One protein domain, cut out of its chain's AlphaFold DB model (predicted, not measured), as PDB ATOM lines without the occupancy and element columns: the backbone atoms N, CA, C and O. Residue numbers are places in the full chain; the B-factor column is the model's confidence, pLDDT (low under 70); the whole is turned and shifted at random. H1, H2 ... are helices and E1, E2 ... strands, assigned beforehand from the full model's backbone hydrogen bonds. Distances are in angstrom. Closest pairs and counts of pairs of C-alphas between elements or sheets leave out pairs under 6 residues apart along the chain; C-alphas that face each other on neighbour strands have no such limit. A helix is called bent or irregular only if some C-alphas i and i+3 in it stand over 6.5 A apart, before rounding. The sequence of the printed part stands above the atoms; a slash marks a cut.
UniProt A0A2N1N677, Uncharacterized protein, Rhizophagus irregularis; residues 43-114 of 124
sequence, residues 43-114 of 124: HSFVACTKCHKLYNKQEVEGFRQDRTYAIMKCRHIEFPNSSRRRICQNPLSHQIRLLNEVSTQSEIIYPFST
ATOM      1  N   HIS A  43     -19.002 -58.850 -44.589       74.12
ATOM      2  CA  HIS A  43     -19.336 -57.560 -44.023       74.12
ATOM      3  C   HIS A  43     -20.412 -57.772 -42.961       74.12
ATOM      4  O   HIS A  43     -21.429 -58.423 -43.205       74.12
ATOM      5  N   SER A  44     -20.155 -57.243 -41.770       82.94
ATOM      6  CA  SER A  44     -21.108 -57.245 -40.667       82.94
ATOM      7  C   SER A  44     -21.935 -55.966 -40.714       82.94
ATOM      8  O   SER A  44     -21.385 -54.866 -40.624       82.94
ATOM      9  N   PHE A  45     -23.252 -56.114 -40.819       89.56
ATOM     10  CA  PHE A  45     -24.197 -55.002 -40.768       89.56
ATOM     11  C   PHE A  45     -25.107 -55.120 -39.558       89.56
ATOM     12  O   PHE A  45     -25.456 -56.223 -39.148       89.56
ATOM     13  N   VAL A  46     -25.535 -53.983 -39.026       90.94
ATOM     14  CA  VAL A  46     -26.557 -53.938 -37.984       90.94
ATOM     15  C   VAL A  46     -27.919 -53.873 -38.639       90.94
ATOM     16  O   VAL A  46     -28.202 -52.943 -39.397       90.94
ATOM     17  N   ALA A  47     -28.761 -54.859 -38.358       93.06
ATOM     18  CA  ALA A  47     -30.121 -54.894 -38.872       93.06
ATOM     19  C   ALA A  47     -31.076 -54.230 -37.878       93.06
ATOM     20  O   ALA A  47     -31.129 -54.597 -36.707       93.06
ATOM     21  N   CYS A  48     -31.873 -53.270 -38.348       93.12
ATOM     22  CA  CYS A  48     -32.981 -52.755 -37.553       93.12
ATOM     23  C   CYS A  48     -34.020 -53.863 -37.334       93.12
ATOM     24  O   CYS A  48     -34.614 -54.339 -38.299       93.12
ATOM     25  N   THR A  49     -34.304 -54.212 -36.081       90.44
ATOM     26  CA  THR A  49     -35.231 -55.305 -35.732       90.44
ATOM     27  C   THR A  49     -36.681 -55.045 -36.150       90.44
ATOM     28  O   THR A  49     -37.469 -55.975 -36.266       90.44
ATOM     29  N   LYS A  50     -37.033 -53.782 -36.429       91.50
ATOM     30  CA  LYS A  50     -38.381 -53.378 -36.845       91.50
ATOM     31  C   LYS A  50     -38.583 -53.317 -38.362       91.50
ATOM     32  O   LYS A  50     -39.606 -53.772 -38.851       91.50
ATOM     33  N   CYS A  51     -37.654 -52.704 -39.102       91.75
ATOM     34  CA  CYS A  51     -37.807 -52.464 -40.551       91.75
ATOM     35  C   CYS A  51     -36.752 -53.166 -41.418       91.75
ATOM     36  O   CYS A  51     -36.729 -52.970 -42.629       91.75
ATOM     37  N   HIS A  52     -35.848 -53.934 -40.807       90.62
ATOM     38  CA  HIS A  52     -34.783 -54.704 -41.461       90.62
ATOM     39  C   HIS A  52     -33.776 -53.894 -42.290       90.62
ATOM     40  O   HIS A  52     -32.927 -54.469 -42.969       90.62
ATOM     41  N   LYS A  53     -33.798 -52.555 -42.207       92.12
ATOM     42  CA  LYS A  53     -32.750 -51.728 -42.809       92.12
ATOM     43  C   LYS A  53     -31.393 -52.050 -42.178       92.12
ATOM     44  O   LYS A  53     -31.270 -52.064 -40.952       92.12
ATOM     45  N   LEU A  54     -30.398 -52.251 -43.037       92.56
ATOM     46  CA  LEU A  54     -29.014 -52.513 -42.667       92.56
ATOM     47  C   LEU A  54     -28.230 -51.207 -42.480       92.56
ATOM     48  O   LEU A  54     -28.380 -50.263 -43.260       92.56
ATOM     49  N   TYR A  55     -27.385 -51.183 -41.456       92.50
ATOM     50  CA  TYR A  55     -26.475 -50.091 -41.111       92.50
ATOM     51  C   TYR A  55     -25.048 -50.618 -40.981       92.50
ATOM     52  O   TYR A  55     -24.839 -51.788 -40.655       92.50
ATOM     53  N   ASN A  56     -24.052 -49.762 -41.215       90.75
ATOM     54  CA  ASN A  56     -22.665 -50.123 -40.950       90.75
ATOM     55  C   ASN A  56     -22.464 -50.328 -39.436       90.75
ATOM     56  O   ASN A  56     -22.860 -49.486 -38.631       90.75
ATOM     57  N   LYS A  57     -21.839 -51.444 -39.049       89.56
ATOM     58  CA  LYS A  57     -21.589 -51.780 -37.641       89.56
ATOM     59  C   LYS A  57     -20.764 -50.725 -36.902       89.56
ATOM     60  O   LYS A  57     -21.133 -50.337 -35.798       89.56
ATOM     61  N   GLN A  58     -19.697 -50.223 -37.520       88.75
ATOM     62  CA  GLN A  58     -18.811 -49.233 -36.899       88.75
ATOM     63  C   GLN A  58     -19.527 -47.900 -36.661       88.75
ATOM     64  O   GLN A  58     -19.288 -47.248 -35.649       88.75
ATOM     65  N   GLU A  59     -20.443 -47.513 -37.554       91.50
ATOM     66  CA  GLU A  59     -21.247 -46.296 -37.388       91.50
ATOM     67  C   GLU A  59     -22.221 -46.403 -36.210       91.50
ATOM     68  O   GLU A  59     -22.404 -45.433 -35.478       91.50
ATOM     69  N   VAL A  60     -22.836 -47.575 -36.014       92.12
ATOM     70  CA  VAL A  60     -23.791 -47.806 -34.920       92.12
ATOM     71  C   VAL A  60     -23.080 -47.900 -33.570       92.12
ATOM     72  O   VAL A  60     -23.511 -47.264 -32.609       92.12
ATOM     73  N   GLU A  61     -21.997 -48.674 -33.480       89.56
ATOM     74  CA  GLU A  61     -21.240 -48.872 -32.231       89.56
ATOM     75  C   GLU A  61     -20.436 -47.624 -31.848       89.56
ATOM     76  O   GLU A  61     -20.312 -47.286 -30.670       89.56
ATOM     77  N   GLY A  62     -19.943 -46.891 -32.847       90.25
ATOM     78  CA  GLY A  62     -19.244 -45.622 -32.678       90.25
ATOM     79  C   GLY A  62     -20.164 -44.411 -32.529       90.25
ATOM     80  O   GLY A  62     -19.657 -43.288 -32.463       90.25
ATOM     81  N   PHE A  63     -21.490 -44.591 -32.496       92.44
ATOM     82  CA  PHE A  63     -22.426 -43.471 -32.473       92.44
ATOM     83  C   PHE A  63     -22.271 -42.635 -31.197       92.44
ATOM     84  O   PHE A  63     -22.311 -43.140 -30.070       92.44
ATOM     85  N   ARG A  64     -22.120 -41.320 -31.388       90.38
ATOM     86  CA  ARG A  64     -21.987 -40.347 -30.305       90.38
ATOM     87  C   ARG A  64     -23.004 -39.225 -30.446       90.38
ATOM     88  O   ARG A  64     -23.241 -38.723 -31.542       90.38
ATOM     89  N   GLN A  65     -23.540 -38.797 -29.313       88.94
ATOM     90  CA  GLN A  65     -24.363 -37.604 -29.174       88.94
ATOM     91  C   GLN A  65     -23.774 -36.753 -28.047       88.94
ATOM     92  O   GLN A  65     -23.393 -37.278 -27.002       88.94
ATOM     93  N   ASP A  66     -23.595 -35.456 -28.300       88.31
ATOM     94  CA  ASP A  66     -22.989 -34.517 -27.345       88.31
ATOM     95  C   ASP A  66     -21.633 -35.004 -26.793       88.31
ATOM     96  O   ASP A  66     -21.323 -34.885 -25.612       88.31
ATOM     97  N   ARG A  67     -20.809 -35.581 -27.684       83.94
ATOM     98  CA  ARG A  67     -19.484 -36.189 -27.411       83.94
ATOM     99  C   ARG A  67     -19.501 -37.449 -26.535       83.94
ATOM    100  O   ARG A  67     -18.436 -38.015 -26.295       83.94
ATOM    101  N   THR A  68     -20.673 -37.935 -26.138       84.50
ATOM    102  CA  THR A  68     -20.850 -39.172 -25.362       84.50
ATOM    103  C   THR A  68     -21.385 -40.303 -26.233       84.50
ATOM    104  O   THR A  68     -22.085 -40.046 -27.211       84.50
ATOM    105  N   TYR A  69     -21.049 -41.558 -25.917       85.25
ATOM    106  CA  TYR A  69     -21.654 -42.705 -26.600       85.25
ATOM    107  C   TYR A  69     -23.162 -42.706 -26.376       85.25
ATOM    108  O   TYR A  69     -23.630 -42.515 -25.253       85.25
ATOM    109  N   ALA A  70     -23.918 -42.933 -27.444       89.62
ATOM    110  CA  ALA A  70     -25.370 -42.881 -27.418       89.62
ATOM    111  C   ALA A  70     -25.974 -44.052 -28.193       89.62
ATOM    112  O   ALA A  70     -25.327 -44.671 -29.036       89.62
ATOM    113  N   ILE A  71     -27.245 -44.343 -27.924       91.56
ATOM    114  CA  ILE A  71     -27.990 -45.348 -28.680       91.56
ATOM    115  C   ILE A  71     -28.421 -44.737 -30.011       91.56
ATOM    116  O   ILE A  71     -29.217 -43.793 -30.054       91.56
ATOM    117  N   MET A  72     -27.920 -45.294 -31.114       93.38
ATOM    118  CA  MET A  72     -28.339 -44.875 -32.444       93.38
ATOM    119  C   MET A  72     -29.762 -45.370 -32.722       93.38
ATOM    120  O   MET A  72     -30.064 -46.554 -32.577       93.38
ATOM    121  N   LYS A  73     -30.642 -44.467 -33.164       94.75
ATOM    122  CA  LYS A  73     -31.999 -44.806 -33.619       94.75
ATOM    123  C   LYS A  73     -32.053 -44.942 -35.135       94.75
ATOM    124  O   LYS A  73     -31.439 -44.164 -35.869       94.75
ATOM    125  N   CYS A  74     -32.851 -45.891 -35.607       94.94
ATOM    126  CA  CYS A  74     -33.108 -46.129 -37.017       94.94
ATOM    127  C   CYS A  74     -33.766 -44.904 -37.668       94.94
ATOM    128  O   CYS A  74     -34.866 -44.491 -37.295       94.94
ATOM    129  N   ARG A  75     -33.116 -44.365 -38.703       94.00
ATOM    130  CA  ARG A  75     -33.588 -43.202 -39.474       94.00
ATOM    131  C   ARG A  75     -34.280 -43.596 -40.780       94.00
ATOM    132  O   ARG A  75     -34.463 -42.756 -41.657       94.00
ATOM    133  N   HIS A  76     -34.631 -44.873 -40.946       95.56
ATOM    134  CA  HIS A  76     -35.353 -45.318 -42.132       95.56
ATOM    135  C   HIS A  76     -36.720 -44.635 -42.207       95.56
ATOM    136  O   HIS A  76     -37.431 -44.558 -41.204       95.56
ATOM    137  N   ILE A  77     -37.058 -44.150 -43.399       93.12
ATOM    138  CA  ILE A  77     -38.350 -43.556 -43.711       93.12
ATOM    139  C   ILE A  77     -39.125 -44.574 -44.539       93.12
ATOM    140  O   ILE A  77     -38.748 -44.854 -45.677       93.12
ATOM    141  N   GLU A  78     -40.212 -45.085 -43.976       87.12
ATOM    142  CA  GLU A  78     -41.184 -45.884 -44.710       87.12
ATOM    143  C   GLU A  78     -42.073 -44.954 -45.542       87.12
ATOM    144  O   GLU A  78     -42.521 -43.907 -45.061       87.12
ATOM    145  N   PHE A  79     -42.321 -45.348 -46.793       85.81
ATOM    146  CA  PHE A  79     -43.165 -44.624 -47.749       85.81
ATOM    147  C   PHE A  79     -42.767 -43.141 -47.925       85.81
ATOM    148  O   PHE A  79     -43.560 -42.247 -47.625       85.81
ATOM    149  N   PRO A  80     -41.551 -42.840 -48.424       85.50
ATOM    150  CA  PRO A  80     -41.017 -41.473 -48.470       85.50
ATOM    151  C   PRO A  80     -41.881 -40.484 -49.267       85.50
ATOM    152  O   PRO A  80     -41.942 -39.315 -48.898       85.50
ATOM    153  N   ASN A  81     -42.587 -40.962 -50.295       90.81
ATOM    154  CA  ASN A  81     -43.455 -40.154 -51.161       90.81
ATOM    155  C   ASN A  81     -44.941 -40.199 -50.750       90.81
ATOM    156  O   ASN A  81     -45.803 -39.760 -51.504       90.81
ATOM    157  N   SER A  82     -45.263 -40.770 -49.587       90.44
ATOM    158  CA  SER A  82     -46.637 -40.895 -49.096       90.44
ATOM    159  C   SER A  82     -46.961 -39.827 -48.056       90.44
ATOM    160  O   SER A  82     -46.119 -39.467 -47.235       90.44
ATOM    161  N   SER A  83     -48.229 -39.411 -47.993       84.75
ATOM    162  CA  SER A  83     -48.764 -38.639 -46.862       84.75
ATOM    163  C   SER A  83     -48.690 -39.404 -45.531       84.75
ATOM    164  O   SER A  83     -48.751 -38.801 -44.464       84.75
ATOM    165  N   ARG A  84     -48.503 -40.733 -45.577       86.44
ATOM    166  CA  ARG A  84     -48.302 -41.615 -44.414       86.44
ATOM    167  C   ARG A  84     -46.825 -41.881 -44.104       86.44
ATOM    168  O   ARG A  84     -46.505 -42.934 -43.554       86.44
ATOM    169  N   ARG A  85     -45.928 -40.957 -44.457       86.56
ATOM    170  CA  ARG A  85     -44.490 -41.042 -44.167       86.56
ATOM    171  C   ARG A  85     -44.243 -41.292 -42.675       86.56
ATOM    172  O   ARG A  85     -44.712 -40.531 -41.829       86.56
ATOM    173  N   ARG A  86     -43.473 -42.332 -42.343       88.88
ATOM    174  CA  ARG A  86     -43.128 -42.687 -40.952       88.88
ATOM    175  C   ARG A  86     -41.635 -42.941 -40.817       88.88
ATOM    176  O   ARG A  86     -41.037 -43.595 -41.663       88.88
ATOM    177  N   ILE A  87     -41.030 -42.422 -39.749       92.69
ATOM    178  CA  ILE A  87     -39.634 -42.718 -39.399       92.69
ATOM    179  C   ILE A  87     -39.633 -43.878 -38.405       92.69
ATOM    180  O   ILE A  87     -40.381 -43.851 -37.429       92.69
ATOM    181  N   CYS A  88     -38.793 -44.884 -38.645       93.75
ATOM    182  CA  CYS A  88     -38.767 -46.117 -37.861       93.75
ATOM    183  C   CYS A  88     -38.485 -45.881 -36.363       93.75
ATOM    184  O   CYS A  88     -39.223 -46.394 -35.520       93.75
ATOM    185  N   GLN A  89     -37.436 -45.109 -36.049       94.19
ATOM    186  CA  GLN A  89     -36.985 -44.728 -34.699       94.19
ATOM    187  C   GLN A  89     -36.627 -45.876 -33.740       94.19
ATOM    188  O   GLN A  89     -36.297 -45.619 -32.583       94.19
ATOM    189  N   ASN A  90     -36.639 -47.128 -34.204       94.69
ATOM    190  CA  ASN A  90     -36.217 -48.271 -33.402       94.69
ATOM    191  C   ASN A  90     -34.740 -48.128 -33.000       94.69
ATOM    192  O   ASN A  90     -33.944 -47.737 -33.862       94.69
ATOM    193  N   PRO A  91     -34.345 -48.434 -31.753       94.06
ATOM    194  CA  PRO A  91     -32.930 -48.518 -31.405       94.06
ATOM    195  C   PRO A  91     -32.216 -49.535 -32.311       94.06
ATOM    196  O   PRO A  91     -32.827 -50.478 -32.814       94.06
ATOM    197  N   LEU A  92     -30.945 -49.274 -32.605       93.81
ATOM    198  CA  LEU A  92     -30.061 -50.179 -33.356       93.81
ATOM    199  C   LEU A  92     -29.035 -50.862 -32.440       93.81
ATOM    200  O   LEU A  92     -28.338 -51.790 -32.845       93.81
ATOM    201  N   SER A  93     -28.919 -50.367 -31.213       91.50
ATOM    202  CA  SER A  93     -27.949 -50.794 -30.222       91.50
ATOM    203  C   SER A  93     -28.493 -50.599 -28.814       91.50
ATOM    204  O   SER A  93     -29.492 -49.912 -28.593       91.50
ATOM    205  N   HIS A  94     -27.809 -51.197 -27.851       88.56
ATOM    206  CA  HIS A  94     -28.031 -50.990 -26.430       88.56
ATOM    207  C   HIS A  94     -26.702 -50.641 -25.755       88.56
ATOM    208  O   HIS A  94     -25.625 -50.928 -26.280       88.56
ATOM    209  N   GLN A  95     -26.771 -49.977 -24.603       86.38
ATOM    210  CA  GLN A  95     -25.584 -49.653 -23.819       86.38
ATOM    211  C   GLN A  95     -25.328 -50.724 -22.771       86.38
ATOM    212  O   GLN A  95     -26.234 -51.114 -22.035       86.38
ATOM    213  N   ILE A  96     -24.072 -51.142 -22.673       81.75
ATOM    214  CA  ILE A  96     -23.584 -52.043 -21.634       81.75
ATOM    215  C   ILE A  96     -22.540 -51.293 -20.817       81.75
ATOM    216  O   ILE A  96     -21.712 -50.564 -21.364       81.75
ATOM    217  N   ARG A  97     -22.596 -51.466 -19.494       79.19
ATOM    218  CA  ARG A  97     -21.566 -50.985 -18.573       79.19
ATOM    219  C   ARG A  97     -20.601 -52.126 -18.280       79.19
ATOM    220  O   ARG A  97     -20.989 -53.100 -17.641       79.19
ATOM    221  N   LEU A  98     -19.362 -51.993 -18.732       74.88
ATOM    222  CA  LEU A  98     -18.277 -52.929 -18.450       74.88
ATOM    223  C   LEU A  98     -17.228 -52.189 -17.625       74.88
ATOM    224  O   LEU A  98     -16.641 -51.236 -18.117       74.88
ATOM    225  N   LEU A  99     -17.004 -52.612 -16.374       65.75
ATOM    226  CA  LEU A  99     -15.859 -52.181 -15.552       65.75
ATOM    227  C   LEU A  99     -15.616 -50.648 -15.557       65.75
ATOM    228  O   LEU A  99     -14.489 -50.196 -15.701       65.75
ATOM    229  N   ASN A 100     -16.684 -49.858 -15.384       69.44
ATOM    230  CA  ASN A 100     -16.729 -48.379 -15.401       69.44
ATOM    231  C   ASN A 100     -16.711 -47.681 -16.775       69.44
ATOM    232  O   ASN A 100     -16.846 -46.457 -16.818       69.44
ATOM    233  N   GLU A 101     -16.663 -48.415 -17.884       72.94
ATOM    234  CA  GLU A 101     -16.810 -47.869 -19.236       72.94
ATOM    235  C   GLU A 101     -18.185 -48.202 -19.834       72.94
ATOM    236  O   GLU A 101     -18.736 -49.292 -19.649       72.94
ATOM    237  N   VAL A 102     -18.773 -47.235 -20.546       76.69
ATOM    238  CA  VAL A 102     -20.026 -47.427 -21.290       76.69
ATOM    239  C   VAL A 102     -19.679 -47.771 -22.731       76.69
ATOM    240  O   VAL A 102     -19.154 -46.929 -23.461       76.69
ATOM    241  N   SER A 103     -20.013 -48.989 -23.149       77.31
ATOM    242  CA  SER A 103     -19.890 -49.443 -24.535       77.31
ATOM    243  C   SER A 103     -21.263 -49.542 -25.196       77.31
ATOM    244  O   SER A 103     -22.234 -49.947 -24.554       77.31
ATOM    245  N   THR A 104     -21.342 -49.214 -26.483       80.44
ATOM    246  CA  THR A 104     -22.560 -49.384 -27.285       80.44
ATOM    247  C   THR A 104     -22.444 -50.668 -28.092       80.44
ATOM    248  O   THR A 104     -21.545 -50.785 -28.922       80.44
ATOM    249  N   GLN A 105     -23.343 -51.623 -27.856       82.88
ATOM    250  CA  GLN A 105     -23.359 -52.899 -28.566       82.88
ATOM    251  C   GLN A 105     -24.551 -52.977 -29.519       82.88
ATOM    252  O   GLN A 105     -25.689 -52.681 -29.151       82.88
ATOM    253  N   SER A 106     -24.279 -53.391 -30.754       80.62
ATOM    254  CA  SER A 106     -25.296 -53.643 -31.778       80.62
ATOM    255  C   SER A 106     -26.310 -54.704 -31.333       80.62
ATOM    256  O   SER A 106     -25.927 -55.708 -30.738       80.62
ATOM    257  N   GLU A 107     -27.594 -54.513 -31.652       79.19
ATOM    258  CA  GLU A 107     -28.662 -55.441 -31.241       79.19
ATOM    259  C   GLU A 107     -28.673 -56.738 -32.070       79.19
ATOM    260  O   GLU A 107     -28.782 -57.827 -31.515       79.19
ATOM    261  N   ILE A 108     -28.499 -56.638 -33.393       76.50
ATOM    262  CA  ILE A 108     -28.399 -57.788 -34.306       76.50
ATOM    263  C   ILE A 108     -27.332 -57.506 -35.358       76.50
ATOM    264  O   ILE A 108     -27.368 -56.459 -36.005       76.50
ATOM    265  N   ILE A 109     -26.423 -58.463 -35.574       79.69
ATOM    266  CA  ILE A 109     -25.421 -58.418 -36.643       79.69
ATOM    267  C   ILE A 109     -25.772 -59.454 -37.709       79.69
ATOM    268  O   ILE A 109     -25.904 -60.640 -37.412       79.69
ATOM    269  N   TYR A 110     -25.882 -59.004 -38.955       77.19
ATOM    270  CA  TYR A 110     -26.060 -59.859 -40.118       77.19
ATOM    271  C   TYR A 110     -24.734 -59.978 -40.887       77.19
ATOM    272  O   TYR A 110     -24.275 -58.977 -41.453       77.19
ATOM    273  N   PRO A 111     -24.090 -61.159 -40.897       72.56
ATOM    274  CA  PRO A 111     -22.908 -61.399 -41.711       72.56
ATOM    275  C   PRO A 111     -23.321 -61.681 -43.160       72.56
ATOM    276  O   PRO A 111     -24.090 -62.604 -43.429       72.56
ATOM    277  N   PHE A 112     -22.794 -60.910 -44.112       75.94
ATOM    278  CA  PHE A 112     -23.056 -61.114 -45.539       75.94
ATOM    279  C   PHE A 112     -21.760 -61.154 -46.339       75.94
ATOM    280  O   PHE A 112     -20.880 -60.315 -46.141       75.94
ATOM    281  N   SER A 113     -21.611 -62.150 -47.219       69.94
ATOM    282  CA  SER A 113     -20.394 -62.308 -48.021       69.94
ATOM    283  C   SER A 113     -20.258 -61.137 -48.987       69.94
ATOM    284  O   SER A 113     -21.251 -60.605 -49.479       69.94
ATOM    285  N   THR A 114     -19.029 -60.710 -49.270       68.31
ATOM    286  CA  THR A 114     -18.816 -59.658 -50.279       68.31
ATOM    287  C   THR A 114     -19.455 -60.033 -51.618       68.31
ATOM    288  O   THR A 114     -19.434 -61.201 -52.011       68.31
TER     289      THR A 114
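What this domain is: This is residues 43 to 114 of the 124 residues of an uncharacterized protein of Rhizophagus irregularis (UniProt A0A2N1N677). A small sheet of three strands, E2, E1 and E5, is joined at a bend to a long two-stranded hairpin, E3 and E4, and the short helix H1 packs in the corner between E1 and E4. The hairpin reaches out to one end of the longest axis, and a long looped stretch within residues 62 to 92 reaches out to the other end. The printed part has 72 residues, with one named helix and five named strands in the order E1, E2, H1, E3, E4, E5; the class is mostly strand, though under half of the residues are in named elements. The larger sheet has the order E2, E1, E5, and both sheets are antiparallel. The whole is flat, spanning 47 by 33 by 17 A, and only just loose, close to compact, with a radius of gyration of the C-alphas of 13.7 A.

Where its parts are: Find C-alpha 43 at (-19.336, -57.560, -44.023); from there E1, residues 43 to 47, runs 12.2 A. Beside it look for E2, residues 54 to 56, and E5, residues 109 to 113, which is 13.0 A long and ends at C-alpha 113, (-20.394, -62.308, -48.021). H1 is residues 57 to 61. E3, residues 93 to 98, starts at C-alpha 93, (-27.949, -50.794, -30.222), and runs 15.4 A; E4, residues 101 to 106, runs 16.2 A.

How they stand to each other: Start at the inner strand E1. On one side, N 45 and O 110 of E5 are within hydrogen-bond range at 3.1 A; on the other, N 55 of E2 and O 46 are at 2.8 A, and E1 and E2 form a hairpin. H1 is on this sheet at a height of 7.0 A, over none of its strands, but only just: 2 of its 5 C-alphas fall on E1. Its one O i to N i+4 pair is within hydrogen-bond range. The closest C-alphas of H1 and E4 are those of Glu 61 and Thr 104, 5.1 A apart. In the hairpin of E3 and E4, N 96 and O 103 are 2.9 A apart, as are N 105 and O 94. E4 runs on into E5 across 2 residues, at 54 degrees. E2 is apart from E3 and E4.

The domain as a whole: The two C-alphas farthest apart are those of Ser 83 and Leu 99, 47.4 A. The printed part has no cut. The link from H1 to E3, 31 residues, is long; within it residues 77 to 78 pair with 86 to 87, antiparallel. Mean pLDDT of the printed part is 86.3; residues 99 to 100 and 113 to 114 are under 70.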